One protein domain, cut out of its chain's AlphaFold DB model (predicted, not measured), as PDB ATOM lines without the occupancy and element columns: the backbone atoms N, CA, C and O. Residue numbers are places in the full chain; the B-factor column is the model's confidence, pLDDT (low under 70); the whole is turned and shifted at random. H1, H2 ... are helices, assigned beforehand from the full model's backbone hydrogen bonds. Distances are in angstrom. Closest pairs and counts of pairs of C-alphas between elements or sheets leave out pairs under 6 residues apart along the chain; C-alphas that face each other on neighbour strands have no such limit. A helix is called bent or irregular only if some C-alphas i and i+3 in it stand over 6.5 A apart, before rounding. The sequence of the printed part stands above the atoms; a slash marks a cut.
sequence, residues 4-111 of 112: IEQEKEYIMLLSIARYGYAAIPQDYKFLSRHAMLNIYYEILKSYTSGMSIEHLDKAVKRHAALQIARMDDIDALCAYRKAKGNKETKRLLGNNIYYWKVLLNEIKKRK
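Overview. This is residues 4 to 111 of the 112 residues of an uncharacterized protein of Bacteroides uniformis (UniProt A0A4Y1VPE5). A kinked helix, H1, makes the core of an elongated body of helices, with H4 running beside it, opposite ways, and H6 packing steeply on it. At one end H5 folds back on itself in a sharp kink; towards the other end H3 and H4 make a hairpin, while the short H2 lies near H1 and H3. The printed part has 108 residues with six named helices, H1 to H6 in order, and no named strand: all helix. It is compact, with a radius of gyration of the C-alphas of 14.4 A, and spans 46 by 26 by 23 A.

Arrangement. Start at the hub, H1, residues 4 to 23, which has a kink of 89 degrees near residue 17. H4, residues 54 to 70, touches it at a shallow tilt of 22 degrees, opposite ways; the closest C-alphas, of Ala 17 and Lys 61, are 4.0 A apart. H6, residues 97 to 109, touches H1 with residues 98 to 103 alone, at a steep tilt of 66 degrees; look at the closest C-alphas, of Ser 15 and Tyr 99, 5.8 A apart. H5, residues 75 to 92, has a kink of 133 degrees near residue 85 and touches H1 with residues 76 to 77 alone, closest at the C-alphas of Ile 4 and Ala 76, 5.4 A. H3, residues 37 to 48, forms a helical hairpin with H4, closest at the C-alphas of Ile 43 and Leu 56, 6.5 A. H2, residues 28 to 33, is close to but not clearly touching H3; the closest C-alphas, of Leu 31 and Leu 37, are 4.8 A apart. Every O i to N i+4 pair is within hydrogen-bond range in H2, H3 and H6, against 13 of 16 in H1, 11 of 13 in H4 and 11 of 14 in H5.

Along the chain. Find C-alpha 4 at (8.684, -88.818, 57.681); from there H1 runs 19.2 A to C-alpha 23, irregular where C-alphas 18 and 21 are 9.6 A apart. H2 measures 8.5 A and H3 16.8 A. H4 covers 26.6 A and is only just irregular, with C-alphas 67 and 70 6.8 A apart. H5 covers 14.7 A and is irregular, with C-alphas 83 and 86 9.4 A apart. H6 runs 18.7 A to C-alpha 109 at (7.009, -97.095, 40.634).

Size, cuts and confidence. Look for the two C-alphas farthest apart at Ser 49 and Ala 83, 46.2 A. The printed part has no cut, and its five links between helices are tight. Mean pLDDT of the printed part is 93.2; residues 69 to 70 are under 70.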
ATOM      1  N   ILE A   4       7.396 -88.600  58.347       93.12
ATOM      2  CA  ILE A   4       8.684 -88.818  57.681       93.12
ATOM      3  C   ILE A   4       9.518 -89.940  58.322       93.12
ATOM      4  O   ILE A   4      10.185 -90.689  57.609       93.12
ATOM      5  N   GLU A   5       9.451 -90.108  59.646       92.19
ATOM      6  CA  GLU A   5      10.146 -91.193  60.346       92.19
ATOM      7  C   GLU A   5       9.466 -92.539  60.094       92.19
ATOM      8  O   GLU A   5      10.148 -93.537  59.877       92.19
ATOM      9  N   GLN A   6       8.133 -92.564  60.014       91.75
ATOM     10  CA  GLN A   6       7.409 -93.775  59.630       91.75
ATOM     11  C   GLN A   6       7.763 -94.205  58.195       91.75
ATOM     12  O   GLN A   6       8.000 -95.382  57.930       91.75
ATOM     13  N   GLU A   7       7.843 -93.254  57.259       94.56
ATOM     14  CA  GLU A   7       8.192 -93.537  55.860       94.56
ATOM     15  C   GLU A   7       9.651 -93.983  55.720       94.56
ATOM     16  O   GLU A   7       9.974 -94.869  54.928       94.56
ATOM     17  N   LYS A   8      10.548 -93.419  56.532       94.31
ATOM     18  CA  LYS A   8      11.930 -93.891  56.647       94.31
ATOM     19  C   LYS A   8      11.980 -95.334  57.150       94.31
ATOM     20  O   LYS A   8      12.690 -96.142  56.553       94.31
ATOM     21  N   GLU A   9      11.214 -95.680  58.182       93.94
ATOM     22  CA  GLU A   9      11.124 -97.057  58.684       93.94
ATOM     23  C   GLU A   9      10.574 -98.015  57.630       93.94
ATOM     24  O   GLU A   9      11.126 -99.101  57.440       93.94
ATOM     25  N   TYR A  10       9.570 -97.591  56.864       94.88
ATOM     26  CA  TYR A  10       9.075 -98.341  55.713       94.88
ATOM     27  C   TYR A  10      10.179 -98.615  54.675       94.88
ATOM     28  O   TYR A  10      10.378 -99.764  54.270       94.88
ATOM     29  N   ILE A  11      10.972 -97.603  54.299       96.44
ATOM     30  CA  ILE A  11      12.117 -97.781  53.388       96.44
ATOM     31  C   ILE A  11      13.172 -98.730  53.972       96.44
ATOM     32  O   ILE A  11      13.743 -99.545  53.239       96.44
ATOM     33  N   MET A  12      13.435 -98.656  55.276       96.06
ATOM     34  CA  MET A  12      14.363 -99.560  55.962       96.06
ATOM     35  C   MET A  12      13.858-101.008  55.913       96.06
ATOM     36  O   MET A  12      14.607-101.896  55.509       96.06
ATOM     37  N   LEU A  13      12.580-101.246  56.221       95.75
ATOM     38  CA  LEU A  13      11.959-102.573  56.152       95.75
ATOM     39  C   LEU A  13      11.963-103.142  54.728       95.75
ATOM     40  O   LEU A  13      12.383-104.284  54.539       95.75
ATOM     41  N   LEU A  14      11.592-102.350  53.716       96.19
ATOM     42  CA  LEU A  14      11.697-102.748  52.304       96.19
ATOM     43  C   LEU A  14      13.130-103.130  51.922       96.19
ATOM     44  O   LEU A  14      13.364-104.081  51.171       96.19
ATOM     45  N   SER A  15      14.106-102.388  52.439       97.25
ATOM     46  CA  SER A  15      15.516-102.655  52.176       97.25
ATOM     47  C   SER A  15      15.971-103.963  52.807       97.25
ATOM     48  O   SER A  15      16.660-104.732  52.139       97.25
ATOM     49  N   ILE A  16      15.545-104.263  54.034       97.31
ATOM     50  CA  ILE A  16      15.829-105.544  54.694       97.31
ATOM     51  C   ILE A  16      15.123-106.689  53.965       97.31
ATOM     52  O   ILE A  16      15.748-107.707  53.690       97.31
ATOM     53  N   ALA A  17      13.865-106.519  53.556       96.38
ATOM     54  CA  ALA A  17      13.142-107.535  52.792       96.38
ATOM     55  C   ALA A  17      13.847-107.887  51.467       96.38
ATOM     56  O   ALA A  17      13.822-109.037  51.031       96.38
ATOM     57  N   ARG A  18      14.523-106.913  50.842       96.75
ATOM     58  CA  ARG A  18      15.235-107.104  49.571       96.75
ATOM     59  C   ARG A  18      16.676-107.590  49.734       96.75
ATOM     60  O   ARG A  18      17.103-108.482  49.005       96.75
ATOM     61  N   TYR A  19      17.435-106.998  50.650       97.44
ATOM     62  CA  TYR A  19      18.885-107.202  50.771       97.44
ATOM     63  C   TYR A  19      19.298-107.975  52.028       97.44
ATOM     64  O   TYR A  19      20.465-108.335  52.151       97.44
ATOM     65  N   GLY A  20      18.358-108.274  52.925       96.06
ATOM     66  CA  GLY A  20      18.587-109.063  54.132       96.06
ATOM     67  C   GLY A  20      19.527-108.380  55.111       96.06
ATOM     68  O   GLY A  20      19.436-107.166  55.321       96.06
ATOM     69  N   TYR A  21      20.435-109.162  55.692       94.38
ATOM     70  CA  TYR A  21      21.383-108.729  56.716       94.38
ATOM     71  C   TYR A  21      22.163-107.469  56.317       94.38
ATOM     72  O   TYR A  21      22.327-106.564  57.130       94.38
ATOM     73  N   ALA A  22      22.562-107.353  55.047       94.44
ATOM     74  CA  ALA A  22      23.336-106.214  54.551       94.44
ATOM     75  C   ALA A  22      22.610-104.859  54.678       94.44
ATOM     76  O   ALA A  22      23.252-103.808  54.666       94.44
ATOM     77  N   ALA A  23      21.279-104.871  54.786       96.38
ATOM     78  CA  ALA A  23      20.453-103.683  54.966       96.38
ATOM     79  C   ALA A  23      19.947-103.507  56.408       96.38
ATOM     80  O   ALA A  23      19.213-102.552  56.671       96.38
ATOM     81  N   ILE A  24      20.318-104.376  57.350       94.81
ATOM     82  CA  ILE A  24      19.916-104.221  58.750       94.81
ATOM     83  C   ILE A  24      20.660-103.026  59.374       94.81
ATOM     84  O   ILE A  24      21.886-102.950  59.273       94.81
ATOM     85  N   PRO A  25      19.954-102.074  60.014       93.06
ATOM     86  CA  PRO A  25      20.594-100.965  60.710       93.06
ATOM     87  C   PRO A  25      21.197-101.426  62.042       93.06
ATOM     88  O   PRO A  25      20.657-102.302  62.710       93.06
ATOM     89  N   GLN A  26      22.233-100.731  62.513       88.50
ATOM     90  CA  GLN A  26      22.729-100.861  63.894       88.50
ATOM     91  C   GLN A  26      21.877-100.064  64.907       88.50
ATOM     92  O   GLN A  26      22.338 -99.702  65.987       88.50
ATOM     93  N   ASP A  27      20.626 -99.758  64.554       91.56
ATOM     94  CA  ASP A  27      19.667 -99.077  65.419       91.56
ATOM     95  C   ASP A  27      18.877-100.109  66.232       91.56
ATOM     96  O   ASP A  27      17.874-100.665  65.780       91.56
ATOM     97  N   TYR A  28      19.312-100.348  67.468       90.06
ATOM     98  CA  TYR A  28      18.673-101.314  68.361       90.06
ATOM     99  C   TYR A  28      17.224-100.962  68.725       90.06
ATOM    100  O   TYR A  28      16.440-101.868  69.017       90.06
ATOM    101  N   LYS A  29      16.828 -99.679  68.683       92.31
ATOM    102  CA  LYS A  29      15.434 -99.283  68.946       92.31
ATOM    103  C   LYS A  29      14.535 -99.716  67.794       92.31
ATOM    104  O   LYS A  29      13.465-100.268  68.047       92.31
ATOM    105  N   PHE A  30      14.988 -99.525  66.556       93.12
ATOM    106  CA  PHE A  30      14.310-100.042  65.366       93.12
ATOM    107  C   PHE A  30      14.201-101.573  65.412       93.12
ATOM    108  O   PHE A  30      13.109-102.125  65.271       93.12
ATOM    109  N   LEU A  31      15.314-102.267  65.679       94.12
ATOM    110  CA  LEU A  31      15.334-103.734  65.715       94.12
ATOM    111  C   LEU A  31      14.416-104.304  66.796       94.12
ATOM    112  O   LEU A  31      13.741-105.303  66.558       94.12
ATOM    113  N   SER A  32      14.372-103.665  67.966       92.62
ATOM    114  CA  SER A  32      13.456-104.036  69.043       92.62
ATOM    115  C   SER A  32      11.997-103.829  68.627       92.62
ATOM    116  O   SER A  32      11.194-104.758  68.718       92.62
ATOM    117  N   ARG A  33      11.659-102.661  68.059       91.94
ATOM    118  CA  ARG A  33      10.288-102.336  67.631       91.94
ATOM    119  C   ARG A  33       9.733-103.309  66.591       91.94
ATOM    120  O   ARG A  33       8.546-103.620  66.627       91.94
ATOM    121  N   HIS A  34      10.580-103.801  65.689       92.00
ATOM    122  CA  HIS A  34      10.185-104.747  64.642       92.00
ATOM    123  C   HIS A  34      10.488-106.211  64.981       92.00
ATOM    124  O   HIS A  34      10.419-107.061  64.095       92.00
ATOM    125  N   ALA A  35      10.811-106.529  66.241       91.50
ATOM    126  CA  ALA A  35      11.121-107.886  66.699       91.50
ATOM    127  C   ALA A  35      12.222-108.592  65.871       91.50
ATOM    128  O   ALA A  35      12.170-109.796  65.641       91.50
ATOM    129  N   MET A  36      13.222-107.837  65.407       93.94
ATOM    130  CA  MET A  36      14.369-108.339  64.630       93.94
ATOM    131  C   MET A  36      15.652-108.466  65.455       93.94
ATOM    132  O   MET A  36      16.646-109.000  64.964       93.94
ATOM    133  N   LEU A  37      15.651-107.979  66.699       94.38
ATOM    134  CA  LEU A  37      16.851-107.894  67.532       94.38
ATOM    135  C   LEU A  37      17.525-109.260  67.760       94.38
ATOM    136  O   LEU A  37      18.742-109.368  67.630       94.38
ATOM    137  N   ASN A  38      16.743-110.310  68.020       93.44
ATOM    138  CA  ASN A  38      17.279-111.655  68.254       93.44
ATOM    139  C   ASN A  38      17.935-112.237  66.996       93.44
ATOM    140  O   ASN A  38      19.066-112.706  67.065       93.44
ATOM    141  N   ILE A  39      17.269-112.122  65.839       92.94
ATOM    142  CA  ILE A  39      17.814-112.599  64.559       92.94
ATOM    143  C   ILE A  39      19.116-111.856  64.232       92.94
ATOM    144  O   ILE A  39      20.078-112.462  63.769       92.94
ATOM    145  N   TYR A  40      19.187-110.554  64.520       93.81
ATOM    146  CA  TYR A  40      20.416-109.783  64.342       93.81
ATOM    147  C   TYR A  40      21.572-110.313  65.207       93.81
ATOM    148  O   TYR A  40      22.670-110.525  64.690       93.81
ATOM    149  N   TYR A  41      21.337-110.588  66.494       94.50
ATOM    150  CA  TYR A  41      22.374-111.157  67.362       94.50
ATOM    151  C   TYR A  41      22.807-112.563  66.937       94.50
ATOM    152  O   TYR A  41      23.999-112.871  66.975       94.50
ATOM    153  N   GLU A  42      21.875-113.403  66.489       95.12
ATOM    154  CA  GLU A  42      22.197-114.730  65.959       95.12
ATOM    155  C   GLU A  42      23.044-114.655  64.688       95.12
ATOM    156  O   GLU A  42      23.976-115.449  64.529       95.12
ATOM    157  N   ILE A  43      22.776-113.676  63.813       93.19
ATOM    158  CA  ILE A  43      23.600-113.431  62.627       93.19
ATOM    159  C   ILE A  43      25.014-113.034  63.043       93.19
ATOM    160  O   ILE A  43      25.970-113.631  62.549       93.19
ATOM    161  N   LEU A  44      25.161-112.078  63.967       92.62
ATOM    162  CA  LEU A  44      26.478-111.650  64.448       92.62
ATOM    163  C   LEU A  44      27.259-112.820  65.054       92.62
ATOM    164  O   LEU A  44      28.405-113.052  64.669       92.62
ATOM    165  N   LYS A  45      26.625-113.598  65.938       95.44
ATOM    166  CA  LYS A  45      27.226-114.788  66.550       95.44
ATOM    167  C   LYS A  45      27.685-115.785  65.484       95.44
ATOM    168  O   LYS A  45      28.848-116.176  65.468       95.44
ATOM    169  N   SER A  46      26.797-116.150  64.563       93.50
ATOM    170  CA  SER A  46      27.087-117.121  63.503       93.50
ATOM    171  C   SER A  46      28.220-116.655  62.592       93.50
ATOM    172  O   SER A  46      29.131-117.429  62.311       93.50
ATOM    173  N   TYR A  47      28.217-115.374  62.213       88.50
ATOM    174  CA  TYR A  47      29.269-114.770  61.403       88.50
ATOM    175  C   TYR A  47      30.631-114.825  62.109       88.50
ATOM    176  O   TYR A  47      31.618-115.242  61.509       88.50
ATOM    177  N   THR A  48      30.687-114.488  63.405       91.69
ATOM    178  CA  THR A  48      31.934-114.570  64.191       91.69
ATOM    179  C   THR A  48      32.443-115.997  64.384       91.69
ATOM    180  O   THR A  48      33.642-116.203  64.529       91.69
ATOM    181  N   SER A  49      31.553-116.990  64.355       93.44
ATOM    182  CA  SER A  49      31.904-118.410  64.452       93.44
ATOM    183  C   SER A  49      32.165-119.072  63.092       93.44
ATOM    184  O   SER A  49      32.318-120.290  63.039       93.44
ATOM    185  N   GLY A  50      32.183-118.312  61.987       92.50
ATOM    186  CA  GLY A  50      32.388-118.853  60.638       92.50
ATOM    187  C   GLY A  50      31.247-119.745  60.132       92.50
ATOM    188  O   GLY A  50      31.434-120.515  59.193       92.50
ATOM    189  N   MET A  51      30.066-119.665  60.748       93.94
ATOM    190  CA  MET A  51      28.891-120.443  60.360       93.94
ATOM    191  C   MET A  51      28.095-119.741  59.256       93.94
ATOM    192  O   MET A  51      28.056-118.512  59.167       93.94
ATOM    193  N   SER A  52      27.403-120.530  58.431       92.56
ATOM    194  CA  SER A  52      26.522-119.986  57.396       92.56
ATOM    195  C   SER A  52      25.336-119.239  58.008       92.56
ATOM    196  O   SER A  52      24.582-119.785  58.815       92.56
ATOM    197  N   ILE A  53      25.128-118.006  57.547       95.00
ATOM    198  CA  ILE A  53      24.001-117.152  57.944       95.00
ATOM    199  C   ILE A  53      22.843-117.188  56.943       95.00
ATOM    200  O   ILE A  53      21.882-116.447  57.108       95.00
ATOM    201  N   GLU A  54      22.900-118.019  55.896       95.56
ATOM    202  CA  GLU A  54      21.927-117.973  54.791       95.56
ATOM    203  C   GLU A  54      20.481-118.193  55.265       95.56
ATOM    204  O   GLU A  54      19.551-117.524  54.810       95.56
ATOM    205  N   HIS A  55      20.281-119.110  56.214       94.06
ATOM    206  CA  HIS A  55      18.967-119.375  56.793       94.06
ATOM    207  C   HIS A  55      18.446-118.181  57.614       94.06
ATOM    208  O   HIS A  55      17.272-117.831  57.491       94.06
ATOM    209  N   LEU A  56      19.322-117.511  58.372       95.62
ATOM    210  CA  LEU A  56      18.997-116.300  59.136       95.62
ATOM    211  C   LEU A  56      18.719-115.110  58.209       95.62
ATOM    212  O   LEU A  56      17.773-114.355  58.434       95.62
ATOM    213  N   ASP A  57      19.482-114.976  57.123       95.44
ATOM    214  CA  ASP A  57      19.268-113.954  56.095       95.44
ATOM    215  C   ASP A  57      17.911-114.137  55.394       95.44
ATOM    216  O   ASP A  57      17.152-113.184  55.204       95.44
ATOM    217  N   LYS A  58      17.535-115.382  55.075       96.12
ATOM    218  CA  LYS A  58      16.194-115.694  54.555       96.12
ATOM    219  C   LYS A  58      15.104-115.400  55.588       96.12
ATOM    220  O   LYS A  58      14.052-114.875  55.217       96.12
ATOM    221  N   ALA A  59      15.340-115.718  56.861       95.00
ATOM    222  CA  ALA A  59      14.386-115.465  57.937       95.00
ATOM    223  C   ALA A  59      14.130-113.963  58.121       95.00
ATOM    224  O   ALA A  59      12.974-113.542  58.118       95.00
ATOM    225  N   VAL A  60      15.182-113.138  58.183       95.50
ATOM    226  CA  VAL A  60      15.022-111.690  58.375       95.50
ATOM    227  C   VAL A  60      14.360-111.014  57.177       95.50
ATOM    228  O   VAL A  60      13.525-110.133  57.367       95.50
ATOM    229  N   LYS A  61      14.643-111.467  55.946       96.62
ATOM    230  CA  LYS A  61      13.950-110.988  54.738       96.62
ATOM    231  C   LYS A  61      12.445-111.232  54.818       96.62
ATOM    232  O   LYS A  61      11.658-110.314  54.595       96.62
ATOM    233  N   ARG A  62      12.044-112.462  55.160       94.38
ATOM    234  CA  ARG A  62      10.630-112.839  55.316       94.38
ATOM    235  C   ARG A  62       9.970-112.058  56.445       94.38
ATOM    236  O   ARG A  62       8.881-111.528  56.258       94.38
ATOM    237  N   HIS A  63      10.646-111.943  57.587       93.75
ATOM    238  CA  HIS A  63      10.135-111.201  58.736       93.75
ATOM    239  C   HIS A  63       9.930-109.722  58.406       93.75
ATOM    240  O   HIS A  63       8.865-109.178  58.680       93.75
ATOM    241  N   ALA A  64      10.899-109.085  57.742       94.50
ATOM    242  CA  ALA A  64      10.757-107.712  57.270       94.50
ATOM    243  C   ALA A  64       9.575-107.565  56.313       94.50
ATOM    244  O   ALA A  64       8.768-106.662  56.502       94.50
ATOM    245  N   ALA A  65       9.410-108.482  55.357       93.50
ATOM    246  CA  ALA A  65       8.282-108.460  54.428       93.50
ATOM    247  C   ALA A  65       6.913-108.506  55.131       93.50
ATOM    248  O   ALA A  65       5.994-107.805  54.718       93.50
ATOM    249  N   LEU A  66       6.781-109.260  56.228       91.69
ATOM    250  CA  LEU A  66       5.544-109.310  57.017       91.69
ATOM    251  C   LEU A  66       5.234-107.984  57.734       91.69
ATOM    252  O   LEU A  66       4.070-107.639  57.916       91.69
ATOM    253  N   GLN A  67       6.262-107.223  58.117       88.69
ATOM    254  CA  GLN A  67       6.105-105.928  58.794       88.69
ATOM    255  C   GLN A  67       5.687-104.802  57.831       88.69
ATOM    256  O   GLN A  67       5.134-103.794  58.268       88.69
ATOM    257  N   ILE A  68       5.925-104.972  56.525       87.44
ATOM    258  CA  ILE A  68       5.660-103.963  55.486       87.44
ATOM    259  C   ILE A  68       4.161-103.734  55.259       87.44
ATOM    260  O   ILE A  68       3.774-102.636  54.879       87.44
ATOM    261  N   ALA A  69       3.300-104.711  55.564       69.31
ATOM    262  CA  ALA A  69       1.859-104.677  55.274       69.31
ATOM    263  C   ALA A  69       1.075-103.499  55.902       69.31
ATOM    264  O   ALA A  69      -0.124-103.368  55.672       69.31
ATOM    265  N   ARG A  70       1.722-102.661  56.720       61.00
ATOM    266  CA  ARG A  70       1.102-101.561  57.470       61.00
ATOM    267  C   ARG A  70       1.389-100.167  56.910       61.00
ATOM    268  O   ARG A  70       0.815 -99.209  57.420       61.00
ATOM    269  N   MET A  71       2.258-100.032  55.908       70.81
ATOM    270  CA  MET A  71       2.559 -98.744  55.283       70.81
ATOM    271  C   MET A  71       2.986 -98.933  53.841       70.81
ATOM    272  O   MET A  71       3.806 -99.792  53.565       70.81
ATOM    273  N   ASP A  72       2.464 -98.107  52.946       73.88
ATOM    274  CA  ASP A  72       2.812 -98.097  51.527       73.88
ATOM    275  C   ASP A  72       3.183 -96.697  51.025       73.88
ATOM    276  O   ASP A  72       3.551 -96.558  49.858       73.88
ATOM    277  N   ASP A  73       3.133 -95.676  51.891       84.19
ATOM    278  CA  ASP A  73       3.339 -94.279  51.526       84.19
ATOM    279  C   ASP A  73       4.783 -93.773  51.687       84.19
ATOM    280  O   ASP A  73       5.476 -94.139  52.634       84.19
ATOM    281  N   ILE A  74       5.230 -92.923  50.758       93.94
ATOM    282  CA  ILE A  74       6.531 -92.232  50.758       93.94
ATOM    283  C   ILE A  74       6.407 -90.748  50.359       93.94
ATOM    284  O   ILE A  74       7.370 -90.146  49.863       93.94
ATOM    285  N   ASP A  75       5.219 -90.155  50.488       93.94
ATOM    286  CA  ASP A  75       4.945 -88.788  50.048       93.94
ATOM    287  C   ASP A  75       5.718 -87.737  50.852       93.94
ATOM    288  O   ASP A  75       6.250 -86.790  50.257       93.94
ATOM    289  N   ALA A  76       5.880 -87.911  52.169       95.00
ATOM    290  CA  ALA A  76       6.682 -86.997  52.976       95.00
ATOM    291  C   ALA A  76       8.171 -87.061  52.596       95.00
ATOM    292  O   ALA A  76       8.818 -86.018  52.471       95.00
ATOM    293  N   LEU A  77       8.717 -88.249  52.317       95.75
ATOM    294  CA  LEU A  77      10.074 -88.425  51.791       95.75
ATOM    295  C   LEU A  77      10.221 -87.812  50.394       95.75
ATOM    296  O   LEU A  77      11.252 -87.202  50.089       95.75
ATOM    297  N   CYS A  78       9.200 -87.922  49.543       95.06
ATOM    298  CA  CYS A  78       9.188 -87.282  48.230       95.06
ATOM    299  C   CYS A  78       9.206 -85.754  48.344       95.06
ATOM    300  O   CYS A  78      10.006 -85.099  47.666       95.06
ATOM    301  N   ALA A  79       8.355 -85.187  49.202       95.44
ATOM    302  CA  ALA A  79       8.305 -83.756  49.480       95.44
ATOM    303  C   ALA A  79       9.630 -83.262  50.078       95.44
ATOM    304  O   ALA A  79      10.201 -82.283  49.590       95.44
ATOM    305  N   TYR A  80      10.184 -83.993  51.048       96.75
ATOM    306  CA  TYR A  80      11.476 -83.689  51.655       96.75
ATOM    307  C   TYR A  80      12.600 -83.676  50.614       96.75
ATOM    308  O   TYR A  80      13.380 -82.725  50.559       96.75
ATOM    309  N   ARG A  81      12.654 -84.674  49.722       96.44
ATOM    310  CA  ARG A  81      13.657 -84.726  48.648       96.44
ATOM    311  C   ARG A  81      13.542 -83.554  47.684       96.44
ATOM    312  O   ARG A  81      14.572 -83.030  47.263       96.44
ATOM    313  N   LYS A  82      12.321 -83.142  47.331       95.88
ATOM    314  CA  LYS A  82      12.087 -81.960  46.486       95.88
ATOM    315  C   LYS A  82      12.547 -80.675  47.183       95.88
ATOM    316  O   LYS A  82      13.175 -79.845  46.540       95.88
ATOM    317  N   ALA A  83      12.285 -80.539  48.484       97.31
ATOM    318  CA  ALA A  83      12.587 -79.329  49.247       97.31
ATOM    319  C   ALA A  83      14.062 -79.200  49.677       97.31
ATOM    320  O   ALA A  83      14.605 -78.101  49.696       97.31
ATOM    321  N   LYS A  84      14.708 -80.306  50.065       97.38
ATOM    322  CA  LYS A  84      16.060 -80.323  50.666       97.38
ATOM    323  C   LYS A  84      17.128 -80.948  49.766       97.38
ATOM    324  O   LYS A  84      18.321 -80.848  50.047       97.38
ATOM    325  N   GLY A  85      16.719 -81.590  48.676       97.00
ATOM    326  CA  GLY A  85      17.615 -82.220  47.715       97.00
ATOM    327  C   GLY A  85      18.136 -83.597  48.141       97.00
ATOM    328  O   GLY A  85      17.889 -84.115  49.234       97.00
ATOM    329  N   ASN A  86      18.890 -84.223  47.234       97.31
ATOM    330  CA  ASN A  86      19.339 -85.611  47.390       97.31
ATOM    331  C   ASN A  86      20.337 -85.802  48.542       97.31
ATOM    332  O   ASN A  86      20.320 -86.849  49.184       97.31
ATOM    333  N   LYS A  87      21.217 -84.823  48.794       97.12
ATOM    334  CA  LYS A  87      22.258 -84.922  49.832       97.12
ATOM    335  C   LYS A  87      21.640 -85.048  51.225       97.12
ATOM    336  O   LYS A  87      21.960 -85.985  51.948       97.12
ATOM    337  N   GLU A  88      20.712 -84.156  51.555       97.56
ATOM    338  CA  GLU A  88      20.020 -84.169  52.848       97.56
ATOM    339  C   GLU A  88      19.108 -85.389  52.993       97.56
ATOM    340  O   GLU A  88      19.094 -86.030  54.037       97.56
ATOM    341  N   THR A  89      18.429 -85.803  51.919       97.06
ATOM    342  CA  THR A  89      17.591 -87.016  51.946       97.06
ATOM    343  C   THR A  89      18.414 -88.279  52.213       97.06
ATOM    344  O   THR A  89      17.993 -89.150  52.969       97.06
ATOM    345  N   LYS A  90      19.617 -88.389  51.634       96.94
ATOM    346  CA  LYS A  90      20.533 -89.499  51.943       96.94
ATOM    347  C   LYS A  90      20.961 -89.483  53.406       96.94
ATOM    348  O   LYS A  90      20.971 -90.544  54.023       96.94
ATOM    349  N   ARG A  91      21.260 -88.304  53.964       96.62
ATOM    350  CA  ARG A  91      21.612 -88.153  55.384       96.62
ATOM    351  C   ARG A  91      20.464 -88.587  56.294       96.62
ATOM    352  O   ARG A  91      20.713 -89.319  57.245       96.62
ATOM    353  N   LEU A  92      19.227 -88.203  55.970       95.25
ATOM    354  CA  LEU A  92      18.023 -88.641  56.685       95.25
ATOM    355  C   LEU A  92      17.897 -90.176  56.709       95.25
ATOM    356  O   LEU A  92      17.575 -90.760  57.739       95.25
ATOM    357  N   LEU A  93      18.236 -90.839  55.599       95.44
ATOM    358  CA  LEU A  93      18.301 -92.303  55.487       95.44
ATOM    359  C   LEU A  93      19.603 -92.911  56.053       95.44
ATOM    360  O   LEU A  93      19.987 -94.020  55.680       95.44
ATOM    361  N   GLY A  94      20.338 -92.191  56.905       93.88
ATOM    362  CA  GLY A  94      21.573 -92.680  57.527       93.88
ATOM    363  C   GLY A  94      22.729 -92.915  56.549       93.88
ATOM    364  O   GLY A  94      23.628 -93.695  56.840       93.88
ATOM    365  N   ASN A  95      22.702 -92.284  55.370       94.44
ATOM    366  CA  ASN A  95      23.649 -92.489  54.267       94.44
ATOM    367  C   ASN A  95      23.776 -93.953  53.803       94.44
ATOM    368  O   ASN A  95      24.764 -94.324  53.168       94.44
ATOM    369  N   ASN A  96      22.766 -94.786  54.066       95.38
ATOM    370  CA  ASN A  96      22.783 -96.184  53.666       95.38
ATOM    371  C   ASN A  96      22.453 -96.332  52.168       95.38
ATOM    372  O   ASN A  96      21.409 -95.883  51.678       95.38
ATOM    373  N   ILE A  97      23.345 -96.993  51.426       96.31
ATOM    374  CA  ILE A  97      23.211 -97.167  49.976       96.31
ATOM    375  C   ILE A  97      21.984 -98.003  49.586       96.31
ATOM    376  O   ILE A  97      21.367 -97.729  48.553       96.31
ATOM    377  N   TYR A  98      21.605 -98.996  50.393       97.94
ATOM    378  CA  TYR A  98      20.443 -99.840  50.131       97.94
ATOM    379  C   TYR A  98      19.153 -99.041  50.283       97.94
ATOM    380  O   TYR A  98      18.299 -99.102  49.397       97.94
ATOM    381  N   TYR A  99      19.065 -98.215  51.329       97.69
ATOM    382  CA  TYR A  99      17.882 -97.396  51.612       97.69
ATOM    383  C   TYR A  99      17.677 -96.369  50.504       97.69
ATOM    384  O   TYR A  99      16.573 -96.204  49.986       97.69
ATOM    385  N   TRP A 100      18.769 -95.748  50.054       97.81
ATOM    386  CA  TRP A 100      18.729 -94.833  48.922       97.81
ATOM    387  C   TRP A 100      18.258 -95.514  47.629       97.81
ATOM    388  O   TRP A 100      17.386 -94.990  46.934       97.81
ATOM    389  N   LYS A 101      18.802 -96.695  47.300       97.69
ATOM    390  CA  LYS A 101      18.388 -97.461  46.111       97.69
ATOM    391  C   LYS A 101      16.906 -97.837  46.165       97.69
ATOM    392  O   LYS A 101      16.232 -97.780  45.139       97.69
ATOM    393  N   VAL A 102      16.407 -98.229  47.334       97.00
ATOM    394  CA  VAL A 102      15.002 -98.609  47.531       97.00
ATOM    395  C   VAL A 102      14.088 -97.404  47.398       97.00
ATOM    396  O   VAL A 102      13.173 -97.467  46.583       97.00
ATOM    397  N   LEU A 103      14.393 -96.280  48.056       96.62
ATOM    398  CA  LEU A 103      13.621 -95.045  47.898       96.62
ATOM    399  C   LEU A 103      13.502 -94.634  46.424       96.62
ATOM    400  O   LEU A 103      12.412 -94.330  45.950       96.62
ATOM    401  N   LEU A 104      14.604 -94.659  45.667       96.06
ATOM    402  CA  LEU A 104      14.561 -94.318  44.242       96.06
ATOM    403  C   LEU A 104      13.674 -95.264  43.425       96.06
ATOM    404  O   LEU A 104      13.031 -94.812  42.479       96.06
ATOM    405  N   ASN A 105      13.642 -96.553  43.760       95.12
ATOM    406  CA  ASN A 105      12.768 -97.514  43.091       95.12
ATOM    407  C   ASN A 105      11.297 -97.271  43.436       95.12
ATOM    408  O   ASN A 105      10.474 -97.264  42.527       95.12
ATOM    409  N   GLU A 106      10.976 -97.007  44.702       93.75
ATOM    410  CA  GLU A 106       9.604 -96.689  45.113       93.75
ATOM    411  C   GLU A 106       9.107 -95.390  44.462       93.75
ATOM    412  O   GLU A 106       7.999 -95.348  43.938       93.75
ATOM    413  N   ILE A 107       9.958 -94.362  44.356       93.62
ATOM    414  CA  ILE A 107       9.628 -93.133  43.611       93.62
ATOM    415  C   ILE A 107       9.359 -93.432  42.130       93.62
ATOM    416  O   ILE A 107       8.461 -92.841  41.537       93.62
ATOM    417  N   LYS A 108      10.150 -94.314  41.505       92.12
ATOM    418  CA  LYS A 108       9.971 -94.676  40.090       92.12
ATOM    419  C   LYS A 108       8.659 -95.418  39.848       92.12
ATOM    420  O   LYS A 108       8.002 -95.104  38.869       92.12
ATOM    421  N   LYS A 109       8.276 -96.346  40.731       89.50
ATOM    422  CA  LYS A 109       7.009 -97.095  40.634       89.50
ATOM    423  C   LYS A 109       5.770 -96.197  40.685       89.50
ATOM    424  O   LYS A 109       4.727 -96.584  40.183       89.50
ATOM    425  N   ARG A 110       5.887 -95.025  41.315       83.31
ATOM    426  CA  ARG A 110       4.805 -94.038  41.451       83.31
ATOM    427  C   ARG A 110       4.691 -93.069  40.281       83.31
ATOM    428  O   ARG A 110       3.755 -92.278  40.249       83.31
ATOM    429  N   LYS A 111       5.660 -93.059  39.363       73.69
ATOM    430  CA  LYS A 111       5.509 -92.280  38.136       73.69
ATOM    431  C   LYS A 111       4.523 -93.024  37.225       73.69
ATOM    432  O   LYS A 111       4.715 -94.230  37.073       73.69
TER     433      LYS A 111